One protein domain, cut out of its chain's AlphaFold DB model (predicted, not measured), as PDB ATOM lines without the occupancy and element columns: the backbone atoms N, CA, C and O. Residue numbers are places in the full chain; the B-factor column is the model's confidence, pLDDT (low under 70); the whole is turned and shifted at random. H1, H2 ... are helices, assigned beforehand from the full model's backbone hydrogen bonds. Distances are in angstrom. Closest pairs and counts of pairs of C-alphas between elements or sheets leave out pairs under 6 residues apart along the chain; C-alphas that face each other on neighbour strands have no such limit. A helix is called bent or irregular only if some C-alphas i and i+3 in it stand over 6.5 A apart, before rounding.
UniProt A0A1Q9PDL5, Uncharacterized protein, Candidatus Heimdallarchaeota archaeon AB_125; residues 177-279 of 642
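AT A GLANCE: This is residues 177 to 279 of the 642 residues of an uncharacterized protein of Candidatus Heimdallarchaeota archaeon AB_125 (UniProt A0A1Q9PDL5). Two helical hairpins, H1 with H2 and H3 with H4, meet at an angle, and H5 packs between them, crossing H1 and reaching H2 and H4 with its first residues. The loop end of the first hairpin, residues 200 to 206, sticks out. The printed part has 103 residues with five named helices, H1 to H5 in chain order, and no named strand: all helix. It is compact, with a radius of gyration of the C-alphas of 13.3 A and spans of 42 by 35 by 24 A.

IN THESE COORDINATES: H1, residues 180 to 198, begins at C-alpha 180 (-50.665, -80.417, -3.755) and is 26.8 A long. H2, residues 205 to 219, is 20.5 A long. H3 holds residues 221 to 233 and H4 residues 239 to 253. H5, residues 262 to 279, is 25.3 A long and ends at C-alpha 279 (-54.249, -63.021, -16.997). H5 has a kink of 60 degrees near residue 273 and is irregular, with C-alphas 276 and 279 7.7 A apart.

HOW THE PARTS SIT: H1 and H5 are the hubs, touching three helices each. H1 and H2 form a hairpin at a shallow tilt of 31 degrees, closest at the C-alphas of Tyr 191 and Leu 214, 5.5 A. With residues 180 to 187 alone, H1 touches H3, closest at the C-alphas of Glu 184 and Ala 225, 5.6 A. H3 and H4 form a hairpin at 27 degrees, closest at the C-alphas of Val 224 and Ile 250, 6.6 A. H5 touches H1 with residues 267 to 272 alone, closest at the C-alphas of Ala 186 and Ala 272, 5.0 A; at 71 degrees they are only just about perpendicular. H4 and H5 touch at a steep tilt of 54 degrees, closest at the C-alphas of Asn 247 and Phe 262, 5.7 A. H4 is apart from H1 and H2. In H1 and H2 every O i to N i+4 pair is within hydrogen-bond range; in H3 it is 7 of 9, in H4 9 of 11, in H5 11 of 14.

THE WHOLE: The C-alphas farthest apart, of Pro 201 and Glu 235, are 42.0 A from each other. The printed part has no cut and no long link. Residues 199 to 203 are under 70 in pLDDT.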
ATOM      1  N   LEU A 177     -44.932 -72.473  -9.027       95.69
ATOM      2  CA  LEU A 177     -45.093 -73.496  -8.002       95.69
ATOM      3  C   LEU A 177     -46.580 -73.772  -7.787       95.69
ATOM      4  O   LEU A 177     -47.389 -72.851  -7.665       95.69
ATOM      5  N   LEU A 178     -46.911 -75.056  -7.756       96.31
ATOM      6  CA  LEU A 178     -48.230 -75.538  -7.386       96.31
ATOM      7  C   LEU A 178     -48.095 -76.333  -6.098       96.31
ATOM      8  O   LEU A 178     -47.202 -77.174  -5.969       96.31
ATOM      9  N   THR A 179     -48.990 -76.069  -5.160       97.56
ATOM     10  CA  THR A 179     -49.205 -76.906  -3.986       97.56
ATOM     11  C   THR A 179     -49.987 -78.159  -4.374       97.56
ATOM     12  O   THR A 179     -50.713 -78.190  -5.375       97.56
ATOM     13  N   GLN A 180     -49.882 -79.203  -3.551       97.50
ATOM     14  CA  GLN A 180     -50.665 -80.417  -3.755       97.50
ATOM     15  C   GLN A 180     -52.173 -80.127  -3.728       97.50
ATOM     16  O   GLN A 180     -52.894 -80.575  -4.618       97.50
ATOM     17  N   GLN A 181     -52.635 -79.292  -2.790       97.62
ATOM     18  CA  GLN A 181     -54.045 -78.904  -2.682       97.62
ATOM     19  C   GLN A 181     -54.565 -78.203  -3.947       97.62
ATOM     20  O   GLN A 181     -55.686 -78.464  -4.386       97.62
ATOM     21  N   GLU A 182     -53.773 -77.324  -4.572       97.25
ATOM     22  CA  GLU A 182     -54.159 -76.684  -5.837       97.25
ATOM     23  C   GLU A 182     -54.356 -77.712  -6.957       97.25
ATOM     24  O   GLU A 182     -55.311 -77.611  -7.734       97.25
ATOM     25  N   ILE A 183     -53.494 -78.728  -7.026       97.75
ATOM     26  CA  ILE A 183     -53.594 -79.798  -8.022       97.75
ATOM     27  C   ILE A 183     -54.796 -80.705  -7.752       97.75
ATOM     28  O   ILE A 183     -55.530 -81.019  -8.690       97.75
ATOM     29  N   GLU A 184     -55.051 -81.084  -6.499       97.81
ATOM     30  CA  GLU A 184     -56.233 -81.867  -6.111       97.81
ATOM     31  C   GLU A 184     -57.526 -81.149  -6.518       97.81
ATOM     32  O   GLU A 184     -58.366 -81.703  -7.241       97.81
ATOM     33  N   ARG A 185     -57.642 -79.862  -6.155       97.19
ATOM     34  CA  ARG A 185     -58.774 -79.011  -6.555       97.19
ATOM     35  C   ARG A 185     -58.889 -78.923  -8.076       97.19
ATOM     36  O   ARG A 185     -60.000 -78.996  -8.610       97.19
ATOM     37  N   ALA A 186     -57.772 -78.796  -8.794       97.19
ATOM     38  CA  ALA A 186     -57.764 -78.728 -10.252       97.19
ATOM     39  C   ALA A 186     -58.237 -80.029 -10.916       97.19
ATOM     40  O   ALA A 186     -59.004 -79.958 -11.880       97.19
ATOM     41  N   ILE A 187     -57.845 -81.203 -10.407       97.56
ATOM     42  CA  ILE A 187     -58.302 -82.513 -10.907       97.56
ATOM     43  C   ILE A 187     -59.825 -82.614 -10.785       97.56
ATOM     44  O   ILE A 187     -60.517 -82.843 -11.785       97.56
ATOM     45  N   ILE A 188     -60.353 -82.369  -9.582       96.62
ATOM     46  CA  ILE A 188     -61.787 -82.479  -9.287       96.62
ATOM     47  C   ILE A 188     -62.584 -81.456 -10.106       96.62
ATOM     48  O   ILE A 188     -63.572 -81.805 -10.758       96.62
ATOM     49  N   ARG A 189     -62.142 -80.190 -10.135       95.50
ATOM     50  CA  ARG A 189     -62.802 -79.120 -10.903       95.50
ATOM     51  C   ARG A 189     -62.781 -79.407 -12.402       95.50
ATOM     52  O   ARG A 189     -63.792 -79.194 -13.074       95.50
ATOM     53  N   CYS A 190     -61.661 -79.900 -12.931       94.44
ATOM     54  CA  CYS A 190     -61.533 -80.278 -14.335       94.44
ATOM     55  C   CYS A 190     -62.517 -81.397 -14.693       94.44
ATOM     56  O   CYS A 190     -63.226 -81.279 -15.695       94.44
ATOM     57  N   TYR A 191     -62.602 -82.449 -13.874       95.31
ATOM     58  CA  TYR A 191     -63.556 -83.536 -14.073       95.31
ATOM     59  C   TYR A 191     -65.004 -83.027 -14.058       95.31
ATOM     60  O   TYR A 191     -65.707 -83.181 -15.059       95.31
ATOM     61  N   LYS A 192     -65.417 -82.315 -12.998       94.25
ATOM     62  CA  LYS A 192     -66.777 -81.763 -12.864       94.25
ATOM     63  C   LYS A 192     -67.154 -80.857 -14.043       94.25
ATOM     64  O   LYS A 192     -68.217 -81.034 -14.637       94.25
ATOM     65  N   LYS A 193     -66.277 -79.919 -14.431       92.50
ATOM     66  CA  LYS A 193     -66.527 -78.998 -15.556       92.50
ATOM     67  C   LYS A 193     -66.657 -79.754 -16.883       92.50
ATOM     68  O   LYS A 193     -67.599 -79.515 -17.631       92.50
ATOM     69  N   LYS A 194     -65.748 -80.692 -17.178       90.62
ATOM     70  CA  LYS A 194     -65.774 -81.434 -18.452       90.62
ATOM     71  C   LYS A 194     -66.895 -82.459 -18.536       90.62
ATOM     72  O   LYS A 194     -67.397 -82.664 -19.636       90.62
ATOM     73  N   CYS A 195     -67.331 -83.036 -17.420       88.88
ATOM     74  CA  CYS A 195     -68.547 -83.840 -17.385       88.88
ATOM     75  C   CYS A 195     -69.765 -83.037 -17.835       88.88
ATOM     76  O   CYS A 195     -70.467 -83.517 -18.720       88.88
ATOM     77  N   LYS A 196     -69.959 -81.813 -17.315       88.00
ATOM     78  CA  LYS A 196     -71.066 -80.921 -17.713       88.00
ATOM     79  C   LYS A 196     -70.986 -80.495 -19.184       88.00
ATOM     80  O   LYS A 196     -71.977 -80.539 -19.895       88.00
ATOM     81  N   GLU A 197     -69.801 -80.123 -19.669       84.38
ATOM     82  CA  GLU A 197     -69.628 -79.676 -21.065       84.38
ATOM     83  C   GLU A 197     -69.822 -80.790 -22.110       84.38
ATOM     84  O   GLU A 197     -70.110 -80.510 -23.273       84.38
ATOM     85  N   LEU A 198     -69.568 -82.051 -21.746       79.38
ATOM     86  CA  LEU A 198     -69.466 -83.154 -22.708       79.38
ATOM     87  C   LEU A 198     -70.618 -84.165 -22.627       79.38
ATOM     88  O   LEU A 198     -70.598 -85.121 -23.400       79.38
ATOM     89  N   THR A 199     -71.627 -83.946 -21.775       68.44
ATOM     90  CA  THR A 199     -72.790 -84.845 -21.597       68.44
ATOM     91  C   THR A 199     -73.815 -84.811 -22.742       68.44
ATOM     92  O   THR A 199     -74.859 -85.444 -22.658       68.44
ATOM     93  N   THR A 200     -73.527 -84.125 -23.852       59.56
ATOM     94  CA  THR A 200     -74.397 -84.094 -25.044       59.56
ATOM     95  C   THR A 200     -74.657 -85.495 -25.645       59.56
ATOM     96  O   THR A 200     -73.703 -86.274 -25.730       59.56
ATOM     97  N   PRO A 201     -75.862 -85.789 -26.192       51.59
ATOM     98  CA  PRO A 201     -76.275 -87.134 -26.646       51.59
ATOM     99  C   PRO A 201     -75.446 -87.767 -27.776       51.59
ATOM    100  O   PRO A 201     -75.531 -88.973 -28.024       51.59
ATOM    101  N   GLN A 202     -74.632 -86.990 -28.497       55.53
ATOM    102  CA  GLN A 202     -73.802 -87.523 -29.579       55.53
ATOM    103  C   GLN A 202     -72.627 -88.348 -29.032       55.53
ATOM    104  O   GLN A 202     -71.548 -87.819 -28.738       55.53
ATOM    105  N   LYS A 203     -72.828 -89.674 -28.963       54.72
ATOM    106  CA  LYS A 203     -71.812 -90.675 -28.600       54.72
ATOM    107  C   LYS A 203     -70.526 -90.469 -29.401       54.72
ATOM    108  O   LYS A 203     -70.448 -90.715 -30.608       54.72
ATOM    109  N   ASN A 204     -69.464 -90.065 -28.712       70.31
ATOM    110  CA  ASN A 204     -68.136 -89.949 -29.291       70.31
ATOM    111  C   ASN A 204     -67.140 -90.653 -28.376       70.31
ATOM    112  O   ASN A 204     -66.663 -90.057 -27.420       70.31
ATOM    113  N   ARG A 205     -66.736 -91.873 -28.754       72.81
ATOM    114  CA  ARG A 205     -65.784 -92.715 -28.006       72.81
ATOM    115  C   ARG A 205     -64.542 -91.968 -27.501       72.81
ATOM    116  O   ARG A 205     -64.015 -92.311 -26.456       72.81
ATOM    117  N   SER A 206     -64.058 -90.963 -28.237       76.38
ATOM    118  CA  SER A 206     -62.905 -90.156 -27.806       76.38
ATOM    119  C   SER A 206     -63.225 -89.167 -26.677       76.38
ATOM    120  O   SER A 206     -62.359 -88.913 -25.842       76.38
ATOM    121  N   LYS A 207     -64.451 -88.624 -26.642       82.62
ATOM    122  CA  LYS A 207     -64.976 -87.851 -25.508       82.62
ATOM    123  C   LYS A 207     -65.163 -88.779 -24.310       82.62
ATOM    124  O   LYS A 207     -64.654 -88.461 -23.243       82.62
ATOM    125  N   ASP A 208     -65.777 -89.942 -24.522       84.00
ATOM    126  CA  ASP A 208     -66.029 -90.926 -23.462       84.00
ATOM    127  C   ASP A 208     -64.713 -91.395 -22.832       84.00
ATOM    128  O   ASP A 208     -64.547 -91.324 -21.622       84.00
ATOM    129  N   GLU A 209     -63.721 -91.771 -23.646       87.50
ATOM    130  CA  GLU A 209     -62.398 -92.184 -23.165       87.50
ATOM    131  C   GLU A 209     -61.687 -91.063 -22.392       87.50
ATOM    132  O   GLU A 209     -61.067 -91.326 -21.360       87.50
ATOM    133  N   PHE A 210     -61.794 -89.814 -22.857       90.69
ATOM    134  CA  PHE A 210     -61.254 -88.650 -22.157       90.69
ATOM    135  C   PHE A 210     -61.941 -88.418 -20.803       90.69
ATOM    136  O   PHE A 210     -61.246 -88.188 -19.815       90.69
ATOM    137  N   LEU A 211     -63.271 -88.524 -20.742       91.62
ATOM    138  CA  LEU A 211     -64.037 -88.409 -19.500       91.62
ATOM    139  C   LEU A 211     -63.733 -89.555 -18.536       91.62
ATOM    140  O   LEU A 211     -63.508 -89.302 -17.359       91.62
ATOM    141  N   THR A 212     -63.642 -90.795 -19.025       93.00
ATOM    142  CA  THR A 212     -63.206 -91.941 -18.217       93.00
ATOM    143  C   THR A 212     -61.809 -91.706 -17.652       93.00
ATOM    144  O   THR A 212     -61.561 -92.000 -16.491       93.00
ATOM    145  N   ASN A 213     -60.888 -91.153 -18.447       95.25
ATOM    146  CA  ASN A 213     -59.547 -90.840 -17.961       95.25
ATOM    147  C   ASN A 213     -59.574 -89.766 -16.870       95.25
ATOM    148  O   ASN A 213     -58.877 -89.921 -15.880       95.25
ATOM    149  N   LEU A 214     -60.369 -88.702 -17.026       95.81
ATOM    150  CA  LEU A 214     -60.522 -87.685 -15.982       95.81
ATOM    151  C   LEU A 214     -61.153 -88.254 -14.709       95.81
ATOM    152  O   LEU A 214     -60.681 -87.937 -13.623       95.81
ATOM    153  N   ARG A 215     -62.167 -89.114 -14.848       95.81
ATOM    154  CA  ARG A 215     -62.806 -89.811 -13.729       95.81
ATOM    155  C   ARG A 215     -61.790 -90.640 -12.945       95.81
ATOM    156  O   ARG A 215     -61.660 -90.443 -11.749       95.81
ATOM    157  N   LEU A 216     -61.015 -91.479 -13.632       96.19
ATOM    158  CA  LEU A 216     -59.981 -92.308 -13.004       96.19
ATOM    159  C   LEU A 216     -58.916 -91.468 -12.282       96.19
ATOM    160  O   LEU A 216     -58.469 -91.852 -11.207       96.19
ATOM    161  N   LEU A 217     -58.512 -90.325 -12.851       97.00
ATOM    162  CA  LEU A 217     -57.584 -89.413 -12.172       97.00
ATOM    163  C   LEU A 217     -58.209 -88.789 -10.914       97.00
ATOM    164  O   LEU A 217     -57.497 -88.595  -9.937       97.00
ATOM    165  N   ALA A 218     -59.509 -88.481 -10.934       96.81
ATOM    166  CA  ALA A 218     -60.229 -87.938  -9.782       96.81
ATOM    167  C   ALA A 218     -60.465 -88.985  -8.680       96.81
ATOM    168  O   ALA A 218     -60.326 -88.664  -7.508       96.81
ATOM    169  N   GLU A 219     -60.760 -90.234  -9.044       97.06
ATOM    170  CA  GLU A 219     -60.900 -91.354  -8.098       97.06
ATOM    171  C   GLU A 219     -59.568 -91.701  -7.411       97.06
ATOM    172  O   GLU A 219     -59.563 -92.172  -6.282       97.06
ATOM    173  N   ASN A 220     -58.434 -91.435  -8.067       97.44
ATOM    174  CA  ASN A 220     -57.089 -91.720  -7.554       97.44
ATOM    175  C   ASN A 220     -56.319 -90.430  -7.214       97.44
ATOM    176  O   ASN A 220     -55.102 -90.354  -7.400       97.44
ATOM    177  N   VAL A 221     -57.025 -89.385  -6.770       97.69
ATOM    178  CA  VAL A 221     -56.451 -88.042  -6.594       97.69
ATOM    179  C   VAL A 221     -55.281 -88.020  -5.602       97.69
ATOM    180  O   VAL A 221     -54.279 -87.365  -5.885       97.69
ATOM    181  N   SER A 222     -55.353 -88.799  -4.518       96.81
ATOM    182  CA  SER A 222     -54.312 -88.902  -3.483       96.81
ATOM    183  C   SER A 222     -52.980 -89.445  -4.011       96.81
ATOM    184  O   SER A 222     -51.924 -89.083  -3.506       96.81
ATOM    185  N   ILE A 223     -53.012 -90.265  -5.065       96.62
ATOM    186  CA  ILE A 223     -51.818 -90.796  -5.740       96.62
ATOM    187  C   ILE A 223     -51.356 -89.826  -6.834       96.62
ATOM    188  O   ILE A 223     -50.171 -89.536  -6.992       96.62
ATOM    189  N   VAL A 224     -52.302 -89.314  -7.622       96.56
ATOM    190  CA  VAL A 224     -52.019 -88.517  -8.822       96.56
ATOM    191  C   VAL A 224     -51.505 -87.116  -8.478       96.56
ATOM    192  O   VAL A 224     -50.615 -86.608  -9.170       96.56
ATOM    193  N   ALA A 225     -52.051 -86.476  -7.442       97.75
ATOM    194  CA  ALA A 225     -51.724 -85.095  -7.103       97.75
ATOM    195  C   ALA A 225     -50.271 -84.906  -6.630       97.75
ATOM    196  O   ALA A 225     -49.607 -84.032  -7.200       97.75
ATOM    197  N   PRO A 226     -49.706 -85.728  -5.718       97.94
ATOM    198  CA  PRO A 226     -48.287 -85.642  -5.361       97.94
ATOM    199  C   PRO A 226     -47.362 -85.787  -6.576       97.94
ATOM    200  O   PRO A 226     -46.427 -85.007  -6.753       97.94
ATOM    201  N   MET A 227     -47.662 -86.729  -7.480       97.94
ATOM    202  CA  MET A 227     -46.855 -86.959  -8.685       97.94
ATOM    203  C   MET A 227     -46.869 -85.759  -9.642       97.94
ATOM    204  O   MET A 227     -45.836 -85.404 -10.210       97.94
ATOM    205  N   LEU A 228     -48.034 -85.131  -9.837       96.81
ATOM    206  CA  LEU A 228     -48.159 -83.915 -10.647       96.81
ATOM    207  C   LEU A 228     -47.478 -82.712  -9.985       96.81
ATOM    208  O   LEU A 228     -46.866 -81.913 -10.691       96.81
ATOM    209  N   THR A 229     -47.552 -82.615  -8.656       97.38
ATOM    210  CA  THR A 229     -46.913 -81.558  -7.855       97.38
ATOM    211  C   THR A 229     -45.401 -81.623  -8.015       97.38
ATOM    212  O   THR A 229     -44.775 -80.655  -8.450       97.38
ATOM    213  N   ALA A 230     -44.826 -82.805  -7.778       96.31
ATOM    214  CA  ALA A 230     -43.405 -83.061  -7.971       96.31
ATOM    215  C   ALA A 230     -42.973 -82.794  -9.421       96.31
ATOM    216  O   ALA A 230     -41.950 -82.159  -9.656       96.31
ATOM    217  N   TRP A 231     -43.767 -83.223 -10.410       95.62
ATOM    218  CA  TRP A 231     -43.458 -82.979 -11.820       95.62
ATOM    219  C   TRP A 231     -43.459 -81.489 -12.195       95.62
ATOM    220  O   TRP A 231     -42.593 -81.062 -12.961       95.62
ATOM    221  N   ASN A 232     -44.416 -80.709 -11.685       94.19
ATOM    222  CA  ASN A 232     -44.552 -79.282 -11.988       94.19
ATOM    223  C   ASN A 232     -43.433 -78.444 -11.354       94.19
ATOM    224  O   ASN A 232     -42.949 -77.494 -11.966       94.19
ATOM    225  N   ASN A 233     -43.024 -78.806 -10.136       93.06
ATOM    226  CA  ASN A 233     -42.124 -77.995  -9.317       93.06
ATOM    227  C   ASN A 233     -40.630 -78.232  -9.612       93.06
ATOM    228  O   ASN A 233     -39.781 -77.549  -9.033       93.06
ATOM    229  N   ILE A 234     -40.298 -79.140 -10.536       89.69
ATOM    230  CA  ILE A 234     -38.933 -79.366 -11.029       89.69
ATOM    231  C   ILE A 234     -38.752 -78.809 -12.443       89.69
ATOM    232  O   ILE A 234     -39.703 -78.682 -13.216       89.69
ATOM    233  N   GLU A 235     -37.512 -78.490 -12.804       89.44
ATOM    234  CA  GLU A 235     -37.187 -78.066 -14.163       89.44
ATOM    235  C   GLU A 235     -37.333 -79.227 -15.155       89.44
ATOM    236  O   GLU A 235     -36.995 -80.377 -14.870       89.44
ATOM    237  N   GLN A 236     -37.864 -78.927 -16.340       86.94
ATOM    238  CA  GLN A 236     -38.178 -79.930 -17.347       86.94
ATOM    239  C   GLN A 236     -37.461 -79.590 -18.655       86.94
ATOM    240  O   GLN A 236     -37.742 -78.549 -19.244       86.94
ATOM    241  N   PRO A 237     -36.645 -80.493 -19.231       86.12
ATOM    242  CA  PRO A 237     -36.009 -80.234 -20.525       86.12
ATOM    243  C   PRO A 237     -37.046 -80.094 -21.652       86.12
ATOM    244  O   PRO A 237     -36.807 -79.460 -22.682       86.12
ATOM    245  N   SER A 238     -38.212 -80.727 -21.488       92.12
ATOM    246  CA  SER A 238     -39.379 -80.492 -22.330       92.12
ATOM    247  C   SER A 238     -40.662 -80.918 -21.633       92.12
ATOM    248  O   SER A 238     -40.919 -82.119 -21.538       92.12
ATOM    249  N   HIS A 239     -41.526 -79.957 -21.280       92.56
ATOM    250  CA  HIS A 239     -42.842 -80.240 -20.681       92.56
ATOM    251  C   HIS A 239     -43.658 -81.248 -21.501       92.56
ATOM    252  O   HIS A 239     -44.334 -82.119 -20.961       92.56
ATOM    253  N   TRP A 240     -43.579 -81.169 -22.834       91.69
ATOM    254  CA  TRP A 240     -44.305 -82.080 -23.721       91.69
ATOM    255  C   TRP A 240     -43.797 -83.524 -23.667       91.69
ATOM    256  O   TRP A 240     -44.583 -84.462 -23.811       91.69
ATOM    257  N   LYS A 241     -42.480 -83.724 -23.546       90.75
ATOM    258  CA  LYS A 241     -41.903 -85.072 -23.469       90.75
ATOM    259  C   LYS A 241     -42.073 -85.646 -22.069       90.75
ATOM    260  O   LYS A 241     -42.531 -86.780 -21.957       90.75
ATOM    261  N   SER A 242     -41.779 -84.852 -21.041       93.06
ATOM    262  CA  SER A 242     -41.804 -85.304 -19.652       93.06
ATOM    263  C   SER A 242     -43.211 -85.659 -19.181       93.06
ATOM    264  O   SER A 242     -43.385 -86.674 -18.518       93.06
ATOM    265  N   ILE A 243     -44.253 -84.949 -19.625       93.88
ATOM    266  CA  ILE A 243     -45.633 -85.363 -19.324       93.88
ATOM    267  C   ILE A 243     -46.010 -86.709 -19.974       93.88
ATOM    268  O   ILE A 243     -46.885 -87.428 -19.495       93.88
ATOM    269  N   GLY A 244     -45.334 -87.093 -21.062       91.75
ATOM    270  CA  GLY A 244     -45.469 -88.420 -21.664       91.75
ATOM    271  C   GLY A 244     -44.844 -89.534 -20.821       91.75
ATOM    272  O   GLY A 244     -45.332 -90.662 -20.857       91.75
ATOM    273  N   GLU A 245     -43.795 -89.226 -20.064       92.81
ATOM    274  CA  GLU A 245     -43.176 -90.136 -19.096       92.81
ATOM    275  C   GLU A 245     -44.008 -90.204 -17.817       92.81
ATOM    276  O   GLU A 245     -44.351 -91.302 -17.379       92.81
ATOM    277  N   LEU A 246     -44.452 -89.050 -17.307       94.88
ATOM    278  CA  LEU A 246     -45.376 -88.964 -16.177       94.88
ATOM    279  C   LEU A 246     -46.656 -89.768 -16.431       94.88
ATOM    280  O   LEU A 246     -47.100 -90.512 -15.565       94.88
ATOM    281  N   ASN A 247     -47.211 -89.686 -17.645       94.44
ATOM    282  CA  ASN A 247     -48.358 -90.493 -18.055       94.44
ATOM    283  C   ASN A 247     -48.154 -91.994 -17.801       94.44
ATOM    284  O   ASN A 247     -49.110 -92.666 -17.433       94.44
ATOM    285  N   LYS A 248     -46.955 -92.530 -18.067       93.25
ATOM    286  CA  LYS A 248     -46.678 -93.959 -17.865       93.25
ATOM    287  C   LYS A 248     -46.622 -94.299 -16.382       93.25
ATOM    288  O   LYS A 248     -47.305 -95.224 -15.970       93.25
ATOM    289  N   ARG A 249     -45.905 -93.487 -15.598       95.56
ATOM    290  CA  ARG A 249     -45.781 -93.668 -14.145       95.56
ATOM    291  C   ARG A 249     -47.144 -93.609 -13.452       95.56
ATOM    292  O   ARG A 249     -47.460 -94.476 -12.654       95.56
ATOM    293  N   ILE A 250     -47.986 -92.636 -13.813       96.06
ATOM    294  CA  ILE A 250     -49.362 -92.543 -13.295       96.06
ATOM    295  C   ILE A 250     -50.193 -93.756 -13.726       96.06
ATOM    296  O   ILE A 250     -50.961 -94.291 -12.936       96.06
ATOM    297  N   ALA A 251     -50.054 -94.214 -14.975       94.75
ATOM    298  CA  ALA A 251     -50.788 -95.385 -15.445       94.75
ATOM    299  C   ALA A 251     -50.409 -96.667 -14.690       94.75
ATOM    300  O   ALA A 251     -51.282 -97.495 -14.441       94.75
ATOM    301  N   GLU A 252     -49.139 -96.822 -14.326       95.12
ATOM    302  CA  GLU A 252     -48.649 -97.905 -13.469       95.12
ATOM    303  C   GLU A 252     -49.194 -97.767 -12.041       95.12
ATOM    304  O   GLU A 252     -49.815 -98.705 -11.550       95.12
ATOM    305  N   ALA A 253     -49.072 -96.585 -11.428       93.81
ATOM    306  CA  ALA A 253     -49.512 -96.324 -10.054       93.81
ATOM    307  C   ALA A 253     -51.030 -96.495  -9.844       93.81
ATOM    308  O   ALA A 253     -51.463 -96.948  -8.793       93.81
ATOM    309  N   VAL A 254     -51.846 -96.191 -10.859       93.31
ATOM    310  CA  VAL A 254     -53.315 -96.374 -10.833       93.31
ATOM    311  C   VAL A 254     -53.725 -97.812 -11.234       93.31
ATOM    312  O   VAL A 254     -54.899 -98.114 -11.447       93.31
ATOM    313  N   GLY A 255     -52.767 -98.730 -11.416       92.56
ATOM    314  CA  GLY A 255     -53.040-100.128 -11.773       92.56
ATOM    315  C   GLY A 255     -53.601-100.318 -13.190       92.56
ATOM    316  O   GLY A 255     -54.261-101.318 -13.487       92.56
ATOM    317  N   LYS A 256     -53.377 -99.360 -14.101       92.50
ATOM    318  CA  LYS A 256     -53.857 -99.380 -15.498       92.50
ATOM    319  C   LYS A 256     -52.712 -99.116 -16.495       92.50
ATOM    320  O   LYS A 256     -52.828 -98.204 -17.317       92.50
ATOM    321  N   PRO A 257     -51.648 -99.941 -16.546       83.75
ATOM    322  CA  PRO A 257     -50.398 -99.638 -17.269       83.75
ATOM    323  C   PRO A 257     -50.556 -99.444 -18.789       83.75
ATOM    324  O   PRO A 257     -49.744 -98.788 -19.441       83.75
ATOM    325  N   LYS A 258     -51.619 -99.994 -19.392       85.50
ATOM    326  CA  LYS A 258     -51.921 -99.835 -20.829       85.50
ATOM    327  C   LYS A 258     -52.714 -98.559 -21.151       85.50
ATOM    328  O   LYS A 258     -52.952 -98.273 -22.327       85.50
ATOM    329  N   ARG A 259     -53.175 -97.817 -20.140       88.56
ATOM    330  CA  ARG A 259     -54.037 -96.640 -20.298       88.56
ATOM    331  C   ARG A 259     -53.211 -95.399 -20.650       88.56
ATOM    332  O   ARG A 259     -52.054 -95.261 -20.266       88.56
ATOM    333  N   VAL A 260     -53.812 -94.479 -21.405       90.62
ATOM    334  CA  VAL A 260     -53.166 -93.232 -21.842       90.62
ATOM    335  C   VAL A 260     -53.940 -92.032 -21.299       90.62
ATOM    336  O   VAL A 260     -54.938 -91.616 -21.877       90.62
ATOM    337  N   PHE A 261     -53.445 -91.449 -20.211       92.94
ATOM    338  CA  PHE A 261     -53.966 -90.257 -19.535       92.94
ATOM    339  C   PHE A 261     -53.469 -88.923 -20.122       92.94
ATOM    340  O   PHE A 261     -53.915 -87.860 -19.702       92.94
ATOM    341  N   PHE A 262     -52.579 -88.940 -21.118       91.69
ATOM    342  CA  PHE A 262     -51.860 -87.765 -21.635       91.69
ATOM    343  C   PHE A 262     -52.734 -86.529 -21.928       91.69
ATOM    344  O   PHE A 262     -52.350 -85.399 -21.636       91.69
ATOM    345  N   SER A 263     -53.914 -86.699 -22.530       92.00
ATOM    346  CA  SER A 263     -54.829 -85.578 -22.800       92.00
ATOM    347  C   SER A 263     -55.472 -85.022 -21.526       92.00
ATOM    348  O   SER A 263     -55.621 -83.804 -21.420       92.00
ATOM    349  N   ALA A 264     -55.826 -85.896 -20.582       95.56
ATOM    350  CA  ALA A 264     -56.415 -85.549 -19.295       95.56
ATOM    351  C   ALA A 264     -55.399 -84.816 -18.407       95.56
ATOM    352  O   ALA A 264     -55.683 -83.701 -17.981       95.56
ATOM    353  N   LEU A 265     -54.178 -85.348 -18.266       96.62
ATOM    354  CA  LEU A 265     -53.101 -84.733 -17.475       96.62
ATOM    355  C   LEU A 265     -52.771 -83.310 -17.938       96.62
ATOM    356  O   LEU A 265     -52.695 -82.396 -17.125       96.62
ATOM    357  N   ARG A 266     -52.658 -83.083 -19.256       95.69
ATOM    358  CA  ARG A 266     -52.446 -81.726 -19.801       95.69
ATOM    359  C   ARG A 266     -53.574 -80.776 -19.429       95.69
ATOM    360  O   ARG A 266     -53.315 -79.617 -19.143       95.69
ATOM    361  N   THR A 267     -54.814 -81.264 -19.456       95.69
ATOM    362  CA  THR A 267     -55.979 -80.441 -19.114       95.69
ATOM    363  C   THR A 267     -55.961 -80.089 -17.627       95.69
ATOM    364  O   THR A 267     -56.172 -78.932 -17.293       95.69
ATOM    365  N   VAL A 268     -55.627 -81.043 -16.753       97.50
ATOM    366  CA  VAL A 268     -55.480 -80.809 -15.307       97.50
ATOM    367  C   VAL A 268     -54.400 -79.766 -15.014       97.50
ATOM    368  O   VAL A 268     -54.679 -78.803 -14.313       97.50
ATOM    369  N   ILE A 269     -53.204 -79.900 -15.598       96.69
ATOM    370  CA  ILE A 269     -52.105 -78.935 -15.403       96.69
ATOM    371  C   ILE A 269     -52.515 -77.534 -15.861       96.69
ATOM    372  O   ILE A 269     -52.261 -76.552 -15.171       96.69
ATOM    373  N   VAL A 270     -53.194 -77.432 -17.007       96.81
ATOM    374  CA  VAL A 270     -53.736 -76.155 -17.486       96.81
ATOM    375  C   VAL A 270     -54.725 -75.573 -16.482       96.81
ATOM    376  O   VAL A 270     -54.633 -74.390 -16.191       96.81
ATOM    377  N   PHE A 271     -55.636 -76.381 -15.933       96.50
ATOM    378  CA  PHE A 271     -56.602 -75.935 -14.923       96.50
ATOM    379  C   PHE A 271     -55.936 -75.487 -13.620       96.50
ATOM    380  O   PHE A 271     -56.403 -74.520 -13.026       96.50
ATOM    381  N   ALA A 272     -54.865 -76.161 -13.197       97.25
ATOM    382  CA  ALA A 272     -54.119 -75.812 -11.992       97.25
ATOM    383  C   ALA A 272     -53.358 -74.489 -12.156       97.25
ATOM    384  O   ALA A 272     -53.385 -73.645 -11.271       97.25
ATOM    385  N   LEU A 273     -52.738 -74.268 -13.319       96.81
ATOM    386  CA  LEU A 273     -51.965 -73.052 -13.592       96.81
ATOM    387  C   LEU A 273     -52.835 -71.857 -13.992       96.81
ATOM    388  O   LEU A 273     -52.422 -70.711 -13.824       96.81
ATOM    389  N   PHE A 274     -54.036 -72.096 -14.529       96.56
ATOM    390  CA  PHE A 274     -54.902 -71.044 -15.064       96.56
ATOM    391  C   PHE A 274     -55.120 -69.855 -14.109       96.56
ATOM    392  O   PHE A 274     -54.964 -68.726 -14.576       96.56
ATOM    393  N   PRO A 275     -55.415 -70.045 -12.805       96.38
ATOM    394  CA  PRO A 275     -55.602 -68.929 -11.876       96.38
ATOM    395  C   PRO A 275     -54.353 -68.054 -11.715       96.38
ATOM    396  O   PRO A 275     -54.475 -66.840 -11.597       96.38
ATOM    397  N   GLN A 276     -53.157 -68.650 -11.764       95.69
ATOM    398  CA  GLN A 276     -51.898 -67.939 -11.526       95.69
ATOM    399  C   GLN A 276     -51.360 -67.219 -12.774       95.69
ATOM    400  O   GLN A 276     -50.694 -66.192 -12.656       95.69
ATOM    401  N   ILE A 277     -51.595 -67.762 -13.978       96.44
ATOM    402  CA  ILE A 277     -50.973 -67.245 -15.216       96.44
ATOM    403  C   ILE A 277     -51.956 -66.849 -16.315       96.44
ATOM    404  O   ILE A 277     -51.530 -66.278 -17.316       96.44
ATOM    405  N   GLY A 278     -53.255 -67.119 -16.163       96.69
ATOM    406  CA  GLY A 278     -54.259 -66.874 -17.203       96.69
ATOM    407  C   GLY A 278     -54.309 -65.414 -17.658       96.69
ATOM    408  O   GLY A 278     -54.292 -65.153 -18.861       96.69
ATOM    409  N   LYS A 279     -54.277 -64.466 -16.708       97.12
ATOM    410  CA  LYS A 279     -54.249 -63.021 -16.997       97.12
ATOM    411  C   LYS A 279     -52.989 -62.625 -17.771       97.12
ATOM    412  O   LYS A 279     -53.089 -62.047 -18.845       97.12
TER     413      LYS A 279